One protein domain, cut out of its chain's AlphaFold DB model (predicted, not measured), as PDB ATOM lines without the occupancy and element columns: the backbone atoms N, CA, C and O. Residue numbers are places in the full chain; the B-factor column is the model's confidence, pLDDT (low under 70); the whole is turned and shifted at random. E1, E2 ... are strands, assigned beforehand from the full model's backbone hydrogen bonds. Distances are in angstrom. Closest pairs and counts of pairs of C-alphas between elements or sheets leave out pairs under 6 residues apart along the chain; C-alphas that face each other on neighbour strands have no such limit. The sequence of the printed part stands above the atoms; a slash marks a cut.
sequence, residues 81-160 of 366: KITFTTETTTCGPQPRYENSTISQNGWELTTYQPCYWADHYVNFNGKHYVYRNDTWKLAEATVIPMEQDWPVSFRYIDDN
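This is residues 81 to 160 of the 366 residues of the protein "SWIM-type domain-containing protein" of Daphnia pulex (UniProt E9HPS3). With little regular structure, this is a small compact body of two strand hairpins, E1-E2 and E3-E4, and an antiparallel three-stranded sheet, E5-E6-E7, from which a long tail, residues 142 to 160, sticks out. The 80 printed residues are all strand in class, with 30 in seven named strands. The whole is only just extended, close to loose, with a radius of gyration of the C-alphas of 17.8 A, and spans 59 by 26 by 19 A.

E1, residues 85 to 89, begins at C-alpha (207.725, 259.703, 365.089). E2 is residues 92 to 96, E3 100 to 102, E4 109 to 111, E5 121 to 124. E6, residues 127 to 132, is 15.8 A long; E7, residues 135 to 138, ends at C-alpha (212.729, 246.481, 356.605).

In hairpin E1-E2, N 87 and O 94 are 2.9 A apart; in hairpin E3-E4, N 101 and O 110, 2.8 A. E5, E6 and E7 form a meander, each strand the antiparallel neighbour of the one before: N 122 and O 129, 2.9 A; N 130 and O 137, 2.7 A. The closest C-alphas of E2 and E3, Pro 95 and Thr 101, are 5.9 A apart.

The printed part has no cut. Residues 141 to 160 have pLDDT under 70.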
ATOM      1  N   LYS A  81     198.177 249.598 369.564       87.31
ATOM      2  CA  LYS A  81     198.696 250.131 368.306       87.31
ATOM      3  C   LYS A  81     199.309 251.505 368.537       87.31
ATOM      4  O   LYS A  81     198.595 252.422 368.925       87.31
ATOM      5  N   ILE A  82     200.599 251.641 368.264       87.38
ATOM      6  CA  ILE A  82     201.374 252.857 368.483       87.38
ATOM      7  C   ILE A  82     202.068 253.239 367.175       87.38
ATOM      8  O   ILE A  82     202.488 252.383 366.396       87.38
ATOM      9  N   THR A  83     202.143 254.542 366.912       89.12
ATOM     10  CA  THR A  83     202.844 255.101 365.751       89.12
ATOM     11  C   THR A  83     204.015 255.924 366.258       89.12
ATOM     12  O   THR A  83     203.823 256.847 367.050       89.12
ATOM     13  N   PHE A  84     205.226 255.584 365.824       89.38
ATOM     14  CA  PHE A  84     206.428 256.317 366.199       89.38
ATOM     15  C   PHE A  84     206.686 257.476 365.245       89.38
ATOM     16  O   PHE A  84     206.567 257.344 364.027       89.38
ATOM     17  N   THR A  85     207.095 258.598 365.819       90.25
ATOM     18  CA  THR A  85     207.725 259.703 365.089       90.25
ATOM     19  C   THR A  85     209.230 259.472 365.049       90.25
ATOM     20  O   THR A  85     209.761 258.793 365.923       90.25
ATOM     21  N   THR A  86     209.930 259.998 364.045       90.50
ATOM     22  CA  THR A  86     211.396 259.904 364.003       90.50
ATOM     23  C   THR A  86     211.991 261.231 364.431       90.50
ATOM     24  O   THR A  86     211.650 262.266 363.865       90.50
ATOM     25  N   GLU A  87     212.886 261.196 365.411       89.62
ATOM     26  CA  GLU A  87     213.664 262.348 365.844       89.62
ATOM     27  C   GLU A  87     215.135 262.097 365.525       89.62
ATOM     28  O   GLU A  87     215.725 261.100 365.945       89.62
ATOM     29  N   THR A  88     215.734 262.993 364.749       87.19
ATOM     30  CA  THR A  88     217.166 262.961 364.449       87.19
ATOM     31  C   THR A  88     217.943 263.608 365.584       87.19
ATOM     32  O   THR A  88     217.836 264.811 365.811       87.19
ATOM     33  N   THR A  89     218.739 262.802 366.280       88.25
ATOM     34  CA  THR A  89     219.672 263.258 367.316       88.25
ATOM     35  C   THR A  89     221.103 263.296 366.787       88.25
ATOM     36  O   THR A  89     221.369 262.893 365.656       88.25
ATOM     37  N   THR A  90     222.053 263.736 367.615       88.50
ATOM     38  CA  THR A  90     223.489 263.737 367.286       88.50
ATOM     39  C   THR A  90     224.039 262.353 366.942       88.50
ATOM     40  O   THR A  90     225.021 262.262 366.216       88.50
ATOM     41  N   CYS A  91     223.418 261.287 367.453       87.81
ATOM     42  CA  CYS A  91     223.825 259.909 367.187       87.81
ATOM     43  C   CYS A  91     223.077 259.270 366.010       87.81
ATOM     44  O   CYS A  91     223.407 258.158 365.625       87.81
ATOM     45  N   GLY A  92     222.088 259.957 365.428       89.38
ATOM     46  CA  GLY A  92     221.304 259.446 364.308       89.38
ATOM     47  C   GLY A  92     219.787 259.502 364.525       89.38
ATOM     48  O   GLY A  92     219.305 260.065 365.519       89.38
ATOM     49  N   PRO A  93     219.018 258.963 363.561       90.25
ATOM     50  CA  PRO A  93     217.562 258.909 363.615       90.25
ATOM     51  C   PRO A  93     217.093 257.870 364.636       90.25
ATOM     52  O   PRO A  93     217.478 256.707 364.560       90.25
ATOM     53  N   GLN A  94     216.211 258.269 365.554       92.00
ATOM     54  CA  GLN A  94     215.611 257.356 366.523       92.00
ATOM     55  C   GLN A  94     214.087 257.512 366.629       92.00
ATOM     56  O   GLN A  94     213.557 258.615 366.480       92.00
ATOM     57  N   PRO A  95     213.354 256.417 366.889       92.38
ATOM     58  CA  PRO A  95     211.913 256.449 367.055       92.38
ATOM     59  C   PRO A  95     211.545 257.049 368.410       92.38
ATOM     60  O   PRO A  95     212.093 256.677 369.450       92.38
ATOM     61  N   ARG A  96     210.565 257.943 368.412       91.38
ATOM     62  CA  ARG A  96     210.017 258.587 369.598       91.38
ATOM     63  C   ARG A  96     208.500 258.497 369.608       91.38
ATOM     64  O   ARG A  96     207.828 258.721 368.599       91.38
ATOM     65  N   TYR A  97     207.974 258.178 370.779       92.19
ATOM     66  CA  TYR A  97     206.561 258.217 371.105       92.19
ATOM     67  C   TYR A  97     206.412 258.938 372.443       92.19
ATOM     68  O   TYR A  97     206.766 258.394 373.486       92.19
ATOM     69  N   GLU A  98     205.955 260.190 372.408       90.44
ATOM     70  CA  GLU A  98     205.894 261.074 373.581       90.44
ATOM     71  C   GLU A  98     207.253 261.180 374.310       90.44
ATOM     72  O   GLU A  98     208.214 261.704 373.747       90.44
ATOM     73  N   ASN A  99     207.358 260.675 375.543       92.44
ATOM     74  CA  ASN A  99     208.593 260.627 376.339       92.44
ATOM     75  C   ASN A  99     209.208 259.216 376.393       92.44
ATOM     76  O   ASN A  99     210.021 258.907 377.268       92.44
ATOM     77  N   SER A 100     208.815 258.351 375.461       91.56
ATOM     78  CA  SER A 100     209.241 256.960 375.370       91.56
ATOM     79  C   SER A 100     209.796 256.621 373.985       91.56
ATOM     80  O   SER A 100     209.558 257.308 372.990       91.56
ATOM     81  N   THR A 101     210.558 255.538 373.920       92.31
ATOM     82  CA  THR A 101     211.037 254.915 372.683       92.31
ATOM     83  C   THR A 101     210.806 253.407 372.745       92.31
ATOM     84  O   THR A 101     210.464 252.866 373.799       92.31
ATOM     85  N   ILE A 102     210.958 252.722 371.615       91.75
ATOM     86  CA  ILE A 102     210.938 251.262 371.566       91.75
ATOM     87  C   ILE A 102     212.224 250.714 372.196       91.75
ATOM     88  O   ILE A 102     213.318 251.205 371.920       91.75
ATOM     89  N   SER A 103     212.090 249.712 373.061       89.88
ATOM     90  CA  SER A 103     213.214 248.993 373.662       89.88
ATOM     91  C   SER A 103     213.987 248.190 372.611       89.88
ATOM     92  O   SER A 103     213.432 247.801 371.584       89.88
ATOM     93  N   GLN A 104     215.255 247.874 372.884       87.19
ATOM     94  CA  GLN A 104     216.107 247.056 372.011       87.19
ATOM     95  C   GLN A 104     215.513 245.676 371.669       87.19
ATOM     96  O   GLN A 104     215.762 245.144 370.585       87.19
ATOM     97  N   ASN A 105     214.674 245.120 372.549       83.94
ATOM     98  CA  ASN A 105     213.953 243.869 372.287       83.94
ATOM     99  C   ASN A 105     212.826 244.012 371.243       83.94
ATOM    100  O   ASN A 105     212.354 243.012 370.710       83.94
ATOM    101  N   GLY A 106     212.404 245.240 370.926       87.56
ATOM    102  CA  GLY A 106     211.381 245.547 369.930       87.56
ATOM    103  C   GLY A 106     209.935 245.337 370.381       87.56
ATOM    104  O   GLY A 106     209.039 245.490 369.556       87.56
ATOM    105  N   TRP A 107     209.682 244.998 371.649       85.88
ATOM    106  CA  TRP A 107     208.336 244.647 372.139       85.88
ATOM    107  C   TRP A 107     207.777 245.608 373.190       85.88
ATOM    108  O   TRP A 107     206.559 245.759 373.284       85.88
ATOM    109  N   GLU A 108     208.646 246.263 373.966       88.50
ATOM    110  CA  GLU A 108     208.263 247.115 375.099       88.50
ATOM    111  C   GLU A 108     208.652 248.580 374.880       88.50
ATOM    112  O   GLU A 108     209.661 248.882 374.244       88.50
ATOM    113  N   LEU A 109     207.889 249.504 375.470       90.25
ATOM    114  CA  LEU A 109     208.288 250.907 375.558       90.25
ATOM    115  C   LEU A 109     209.260 251.117 376.721       90.25
ATOM    116  O   LEU A 109     209.020 250.660 377.838       90.25
ATOM    117  N   THR A 110     210.323 251.868 376.464       90.94
ATOM    118  CA  THR A 110     211.273 252.342 377.472       90.94
ATOM    119  C   THR A 110     211.306 253.866 377.488       90.94
ATOM    120  O   THR A 110     210.816 254.526 376.570       90.94
ATOM    121  N   THR A 111     211.859 254.452 378.543       93.38
ATOM    122  CA  THR A 111     212.032 255.905 378.641       93.38
ATOM    123  C   THR A 111     212.951 256.397 377.527       93.38
ATOM    124  O   THR A 111     214.004 255.811 377.285       93.38
ATOM    125  N   TYR A 112     212.562 257.483 376.861       92.19
ATOM    126  CA  TYR A 112     213.384 258.097 375.827       92.19
ATOM    127  C   TYR A 112     214.686 258.629 376.431       92.19
ATOM    128  O   TYR A 112     214.670 259.373 377.414       92.19
ATOM    129  N   GLN A 113     215.811 258.259 375.825       91.44
ATOM    130  CA  GLN A 113     217.129 258.789 376.152       91.44
ATOM    131  C   GLN A 113     217.811 259.237 374.855       91.44
ATOM    132  O   GLN A 113     217.665 258.570 373.825       91.44
ATOM    133  N   PRO A 114     218.538 260.367 374.867       88.50
ATOM    134  CA  PRO A 114     219.321 260.771 373.707       88.50
ATOM    135  C   PRO A 114     220.360 259.685 373.408       88.50
ATOM    136  O   PRO A 114     221.012 259.191 374.326       88.50
ATOM    137  N   CYS A 115     220.499 259.311 372.133       89.12
ATOM    138  CA  CYS A 115     221.418 258.262 371.685       89.12
ATOM    139  C   CYS A 115     221.129 256.848 372.230       89.12
ATOM    140  O   CYS A 115     222.040 256.024 372.285       89.12
ATOM    141  N   TYR A 116     219.882 256.542 372.614       90.88
ATOM    142  CA  TYR A 116     219.494 255.169 372.970       90.88
ATOM    143  C   TYR A 116     219.631 254.217 371.771       90.88
ATOM    144  O   TYR A 116     220.166 253.115 371.894       90.88
ATOM    145  N   TRP A 117     219.189 254.682 370.601       89.31
ATOM    146  CA  TRP A 117     219.509 254.082 369.310       89.31
ATOM    147  C   TRP A 117     220.658 254.884 368.690       89.31
ATOM    148  O   TRP A 117     220.491 256.058 368.363       89.31
ATOM    149  N   ALA A 118     221.837 254.269 368.598       79.62
ATOM    150  CA  ALA A 118     223.037 254.897 368.033       79.62
ATOM    151  C   ALA A 118     223.261 254.539 366.554       79.62
ATOM    152  O   ALA A 118     224.038 255.193 365.866       79.62
ATOM    153  N   ASP A 119     222.562 253.518 366.063       77.19
ATOM    154  CA  ASP A 119     222.663 253.053 364.688       77.19
ATOM    155  C   ASP A 119     221.391 253.392 363.911       77.19
ATOM    156  O   ASP A 119     220.306 253.531 364.472       77.19
ATOM    157  N   HIS A 120     221.491 253.426 362.582       84.75
ATOM    158  CA  HIS A 120     220.344 253.607 361.682       84.75
ATOM    159  C   HIS A 120     219.391 252.395 361.678       84.75
ATOM    160  O   HIS A 120     218.535 252.303 360.799       84.75
ATOM    161  N   TYR A 121     219.564 251.459 362.616       88.50
ATOM    162  CA  TYR A 121     218.807 250.226 362.756       88.50
ATOM    163  C   TYR A 121     217.988 250.241 364.035       88.50
ATOM    164  O   TYR A 121     218.490 250.554 365.109       88.50
ATOM    165  N   VAL A 122     216.738 249.819 363.918       90.00
ATOM    166  CA  VAL A 122     215.810 249.703 365.042       90.00
ATOM    167  C   VAL A 122     215.083 248.377 364.976       90.00
ATOM    168  O   VAL A 122     214.831 247.841 363.897       90.00
ATOM    169  N   ASN A 123     214.749 247.833 366.138       89.12
ATOM    170  CA  ASN A 123     213.956 246.620 366.238       89.12
ATOM    171  C   ASN A 123     212.491 246.991 366.488       89.12
ATOM    172  O   ASN A 123     212.168 247.594 367.509       89.12
ATOM    173  N   PHE A 124     211.607 246.608 365.571       88.38
ATOM    174  CA  PHE A 124     210.162 246.683 365.750       88.38
ATOM    175  C   PHE A 124     209.582 245.268 365.702       88.38
ATOM    176  O   PHE A 124     209.585 244.618 364.654       88.38
ATOM    177  N   ASN A 125     209.056 244.793 366.831       84.12
ATOM    178  CA  ASN A 125     208.403 243.491 366.988       84.12
ATOM    179  C   ASN A 125     209.274 242.300 366.540       84.12
ATOM    180  O   ASN A 125     208.804 241.401 365.838       84.12
ATOM    181  N   GLY A 126     210.561 242.315 366.892       80.69
ATOM    182  CA  GLY A 126     211.524 241.278 366.511       80.69
ATOM    183  C   GLY A 126     212.012 241.367 365.061       80.69
ATOM    184  O   GLY A 126     212.692 240.458 364.592       80.69
ATOM    185  N   LYS A 127     211.664 242.433 364.331       85.69
ATOM    186  CA  LYS A 127     212.140 242.692 362.968       85.69
ATOM    187  C   LYS A 127     213.007 243.936 362.947       85.69
ATOM    188  O   LYS A 127     212.627 244.977 363.481       85.69
ATOM    189  N   HIS A 128     214.143 243.847 362.271       87.94
ATOM    190  CA  HIS A 128     215.043 244.978 362.113       87.94
ATOM    191  C   HIS A 128     214.600 245.868 360.952       87.94
ATOM    192  O   HIS A 128     214.302 245.386 359.860       87.94
ATOM    193  N   TYR A 129     214.574 247.173 361.189       89.81
ATOM    194  CA  TYR A 129     214.304 248.203 360.196       89.81
ATOM    195  C   TYR A 129     215.494 249.143 360.117       89.81
ATOM    196  O   TYR A 129     216.111 249.444 361.132       89.81
ATOM    197  N   VAL A 130     215.793 249.612 358.914       91.25
ATOM    198  CA  VAL A 130     216.824 250.597 358.622       91.25
ATOM    199  C   VAL A 130     216.181 251.912 358.189       91.25
ATOM    200  O   VAL A 130     215.233 251.920 357.398       91.25
ATOM    201  N   TYR A 131     216.691 253.034 358.686       90.06
ATOM    202  CA  TYR A 131     216.254 254.354 358.243       90.06
ATOM    203  C   TYR A 131     216.906 254.708 356.901       90.06
ATOM    204  O   TYR A 131     218.124 254.868 356.820       90.06
ATOM    205  N   ARG A 132     216.112 254.808 355.825       88.56
ATOM    206  CA  ARG A 132     216.569 255.215 354.482       88.56
ATOM    207  C   ARG A 132     215.489 256.022 353.770       88.56
ATOM    208  O   ARG A 132     214.350 255.573 353.681       88.56
ATOM    209  N   ASN A 133     215.870 257.140 353.153       88.00
ATOM    210  CA  ASN A 133     214.957 258.053 352.447       88.00
ATOM    211  C   ASN A 133     213.812 258.516 353.365       88.00
ATOM    212  O   ASN A 133     212.642 258.262 353.074       88.00
ATOM    213  N   ASP A 134     214.173 259.082 354.516       84.12
ATOM    214  CA  ASP A 134     213.257 259.639 355.522       84.12
ATOM    215  C   ASP A 134     212.171 258.687 356.047       84.12
ATOM    216  O   ASP A 134     211.151 259.099 356.596       84.12
ATOM    217  N   THR A 135     212.379 257.382 355.873       88.56
ATOM    218  CA  THR A 135     211.416 256.346 356.238       88.56
ATOM    219  C   THR A 135     212.124 255.106 356.774       88.56
ATOM    220  O   THR A 135     213.242 254.771 356.377       88.56
ATOM    221  N   TRP A 136     211.457 254.402 357.689       87.94
ATOM    222  CA  TRP A 136     211.902 253.100 358.182       87.94
ATOM    223  C   TRP A 136     211.534 252.016 357.170       87.94
ATOM    224  O   TRP A 136     210.360 251.815 356.859       87.94
ATOM    225  N   LYS A 137     212.533 251.300 356.659       89.69
ATOM    226  CA  LYS A 137     212.362 250.180 355.724       89.69
ATOM    227  C   LYS A 137     212.868 248.902 356.370       89.69
ATOM    228  O   LYS A 137     213.794 248.960 357.166       89.69
ATOM    229  N   LEU A 138     212.266 247.757 356.061       89.56
ATOM    230  CA  LEU A 138     212.729 246.481 356.605       89.56
ATOM    231  C   LEU A 138     214.197 246.262 356.207       89.56
ATOM    232  O   LEU A 138     214.553 246.453 355.044       89.56
ATOM    233  N   ALA A 139     215.044 245.910 357.171       85.62
ATOM    234  CA  ALA A 139     216.439 245.605 356.900       85.62
ATOM    235  C   ALA A 139     216.523 244.271 356.149       85.62
ATOM    236  O   ALA A 139     216.008 243.251 356.608       85.62
ATOM    237  N   GLU A 140     217.169 244.282 354.987       79.25
ATOM    238  CA  GLU A 140     217.483 243.060 354.252       79.25
ATOM    239  C   GLU A 140     218.635 242.342 354.964       79.25
ATOM    240  O   GLU A 140     219.688 242.936 355.210       79.25
ATOM    241  N   ALA A 141     218.434 241.074 355.326       66.50
ATOM    242  CA  ALA A 141     219.492 240.251 355.898       66.50
ATOM    243  C   ALA A 141     220.540 239.968 354.809       66.50
ATOM    244  O   ALA A 141     220.314 239.167 353.909       66.50
ATOM    245  N   THR A 142     221.677 240.660 354.872       61.47
ATOM    246  CA  THR A 142     222.794 240.482 353.925       61.47
ATOM    247  C   THR A 142     223.649 239.264 354.250       61.47
ATOM    248  O   THR A 142     224.352 238.746 353.384       61.47
ATOM    249  N   VAL A 143     223.582 238.790 355.493       58.59
ATOM    250  CA  VAL A 143     224.209 237.545 355.912       58.59
ATOM    251  C   VAL A 143     223.160 236.462 355.745       58.59
ATOM    252  O   VAL A 143     222.221 236.380 356.533       58.59
ATOM    253  N   ILE A 144     223.311 235.643 354.705       53.66
ATOM    254  CA  ILE A 144     222.690 234.321 354.679       53.66
ATOM    255  C   ILE A 144     223.269 233.635 355.916       53.66
ATOM    256  O   ILE A 144     224.492 233.442 355.945       53.66
ATOM    257  N   PRO A 145     222.488 233.368 356.981       52.16
ATOM    258  CA  PRO A 145     223.033 232.602 358.079       52.16
ATOM    259  C   PRO A 145     223.590 231.331 357.449       52.16
ATOM    260  O   PRO A 145     222.905 230.674 356.666       52.16
ATOM    261  N   MET A 146     224.829 230.977 357.790       43.03
ATOM    262  CA  MET A 146     225.295 229.601 357.648       43.03
ATOM    263  C   MET A 146     224.525 228.742 358.660       43.03
ATOM    264  O   MET A 146     225.103 228.004 359.448       43.03
ATOM    265  N   GLU A 147     223.201 228.859 358.684       43.75
ATOM    266  CA  GLU A 147     222.348 227.757 359.035       43.75
ATOM    267  C   GLU A 147     222.562 226.796 357.882       43.75
ATOM    268  O   GLU A 147     221.934 226.866 356.833       43.75
ATOM    269  N   GLN A 148     223.649 226.042 358.036       42.75
ATOM    270  CA  GLN A 148     223.751 224.658 357.670       42.75
ATOM    271  C   GLN A 148     222.459 224.209 357.000       42.75
ATOM    272  O   GLN A 148     221.423 224.164 357.663       42.75
ATOM    273  N   ASP A 149     222.555 223.899 355.710       36.88
ATOM    274  CA  ASP A 149     221.626 223.063 354.957       36.88
ATOM    275  C   ASP A 149     221.440 221.706 355.673       36.88
ATOM    276  O   ASP A 149     221.676 220.634 355.119       36.88
ATOM    277  N   TRP A 150     221.009 221.696 356.934       40.56
ATOM    278  CA  TRP A 150     220.053 220.704 357.329       40.56
ATOM    279  C   TRP A 150     218.825 221.055 356.524       40.56
ATOM    280  O   TRP A 150     218.283 222.149 356.693       40.56
ATOM    281  N   PRO A 151     218.415 220.181 355.599       39.84
ATOM    282  CA  PRO A 151     217.255 220.457 354.796       39.84
ATOM    283  C   PRO A 151     216.110 220.764 355.764       39.84
ATOM    284  O   PRO A 151     215.638 219.889 356.484       39.84
ATOM    285  N   VAL A 152     215.643 222.016 355.744       41.84
ATOM    286  CA  VAL A 152     214.374 222.467 356.346       41.84
ATOM    287  C   VAL A 152     213.203 221.627 355.806       41.84
ATOM    288  O   VAL A 152     212.094 221.644 356.323       41.84
ATOM    289  N   SER A 153     213.473 220.791 354.807       42.28
ATOM    290  CA  SER A 153     212.759 219.561 354.556       42.28
ATOM    291  C   SER A 153     213.476 218.332 355.164       42.28
ATOM    292  O   SER A 153     214.003 217.495 354.425       42.28
ATOM    293  N   PHE A 154     213.275 218.041 356.455       39.66
ATOM    294  CA  PHE A 154     212.623 216.748 356.660       39.66
ATOM    295  C   PHE A 154     211.314 216.938 355.920       39.66
ATOM    296  O   PHE A 154     210.395 217.578 356.427       39.66
ATOM    297  N   ARG A 155     211.288 216.542 354.636       37.03
ATOM    298  CA  ARG A 155     210.018 216.362 353.954       37.03
ATOM    299  C   ARG A 155     209.258 215.541 354.970       37.03
ATOM    300  O   ARG A 155     209.766 214.488 355.366       37.03
ATOM    301  N   TYR A 156     208.137 216.061 355.464       43.34
ATOM    302  CA  TYR A 156     207.132 215.175 356.006       43.34
ATOM    303  C   TYR A 156     207.059 214.079 354.954       43.34
ATOM    304  O   TYR A 156     206.742 214.351 353.792       43.34
ATOM    305  N   ILE A 157     207.571 212.895 355.286       45.50
ATOM    306  CA  ILE A 157     207.269 211.738 354.477       45.50
ATOM    307  C   ILE A 157     205.788 211.644 354.763       45.50
ATOM    308  O   ILE A 157     205.409 211.221 355.853       45.50
ATOM    309  N   ASP A 158     204.982 212.224 353.870       51.41
ATOM    310  CA  ASP A 158     203.548 212.046 353.915       51.41
ATOM    311  C   ASP A 158     203.385 210.546 354.042       51.41
ATOM    312  O   ASP A 158     203.876 209.793 353.187       51.41
ATOM    313  N   ASP A 159     202.830 210.127 355.175       52.72
ATOM    314  CA  ASP A 159     202.621 208.728 355.457       52.72
ATOM    315  C   ASP A 159     201.611 208.223 354.423       52.72
ATOM    316  O   ASP A 159     200.394 208.329 354.558       52.72
ATOM    317  N   ASN A 160     202.154 207.746 353.308       54.78
ATOM    318  CA  ASN A 160     201.414 207.210 352.186       54.78
ATOM    319  C   ASN A 160     201.049 205.742 352.444       54.78
ATOM    320  O   ASN A 160     200.713 205.039 351.489       54.78
TER     321      ASN A 160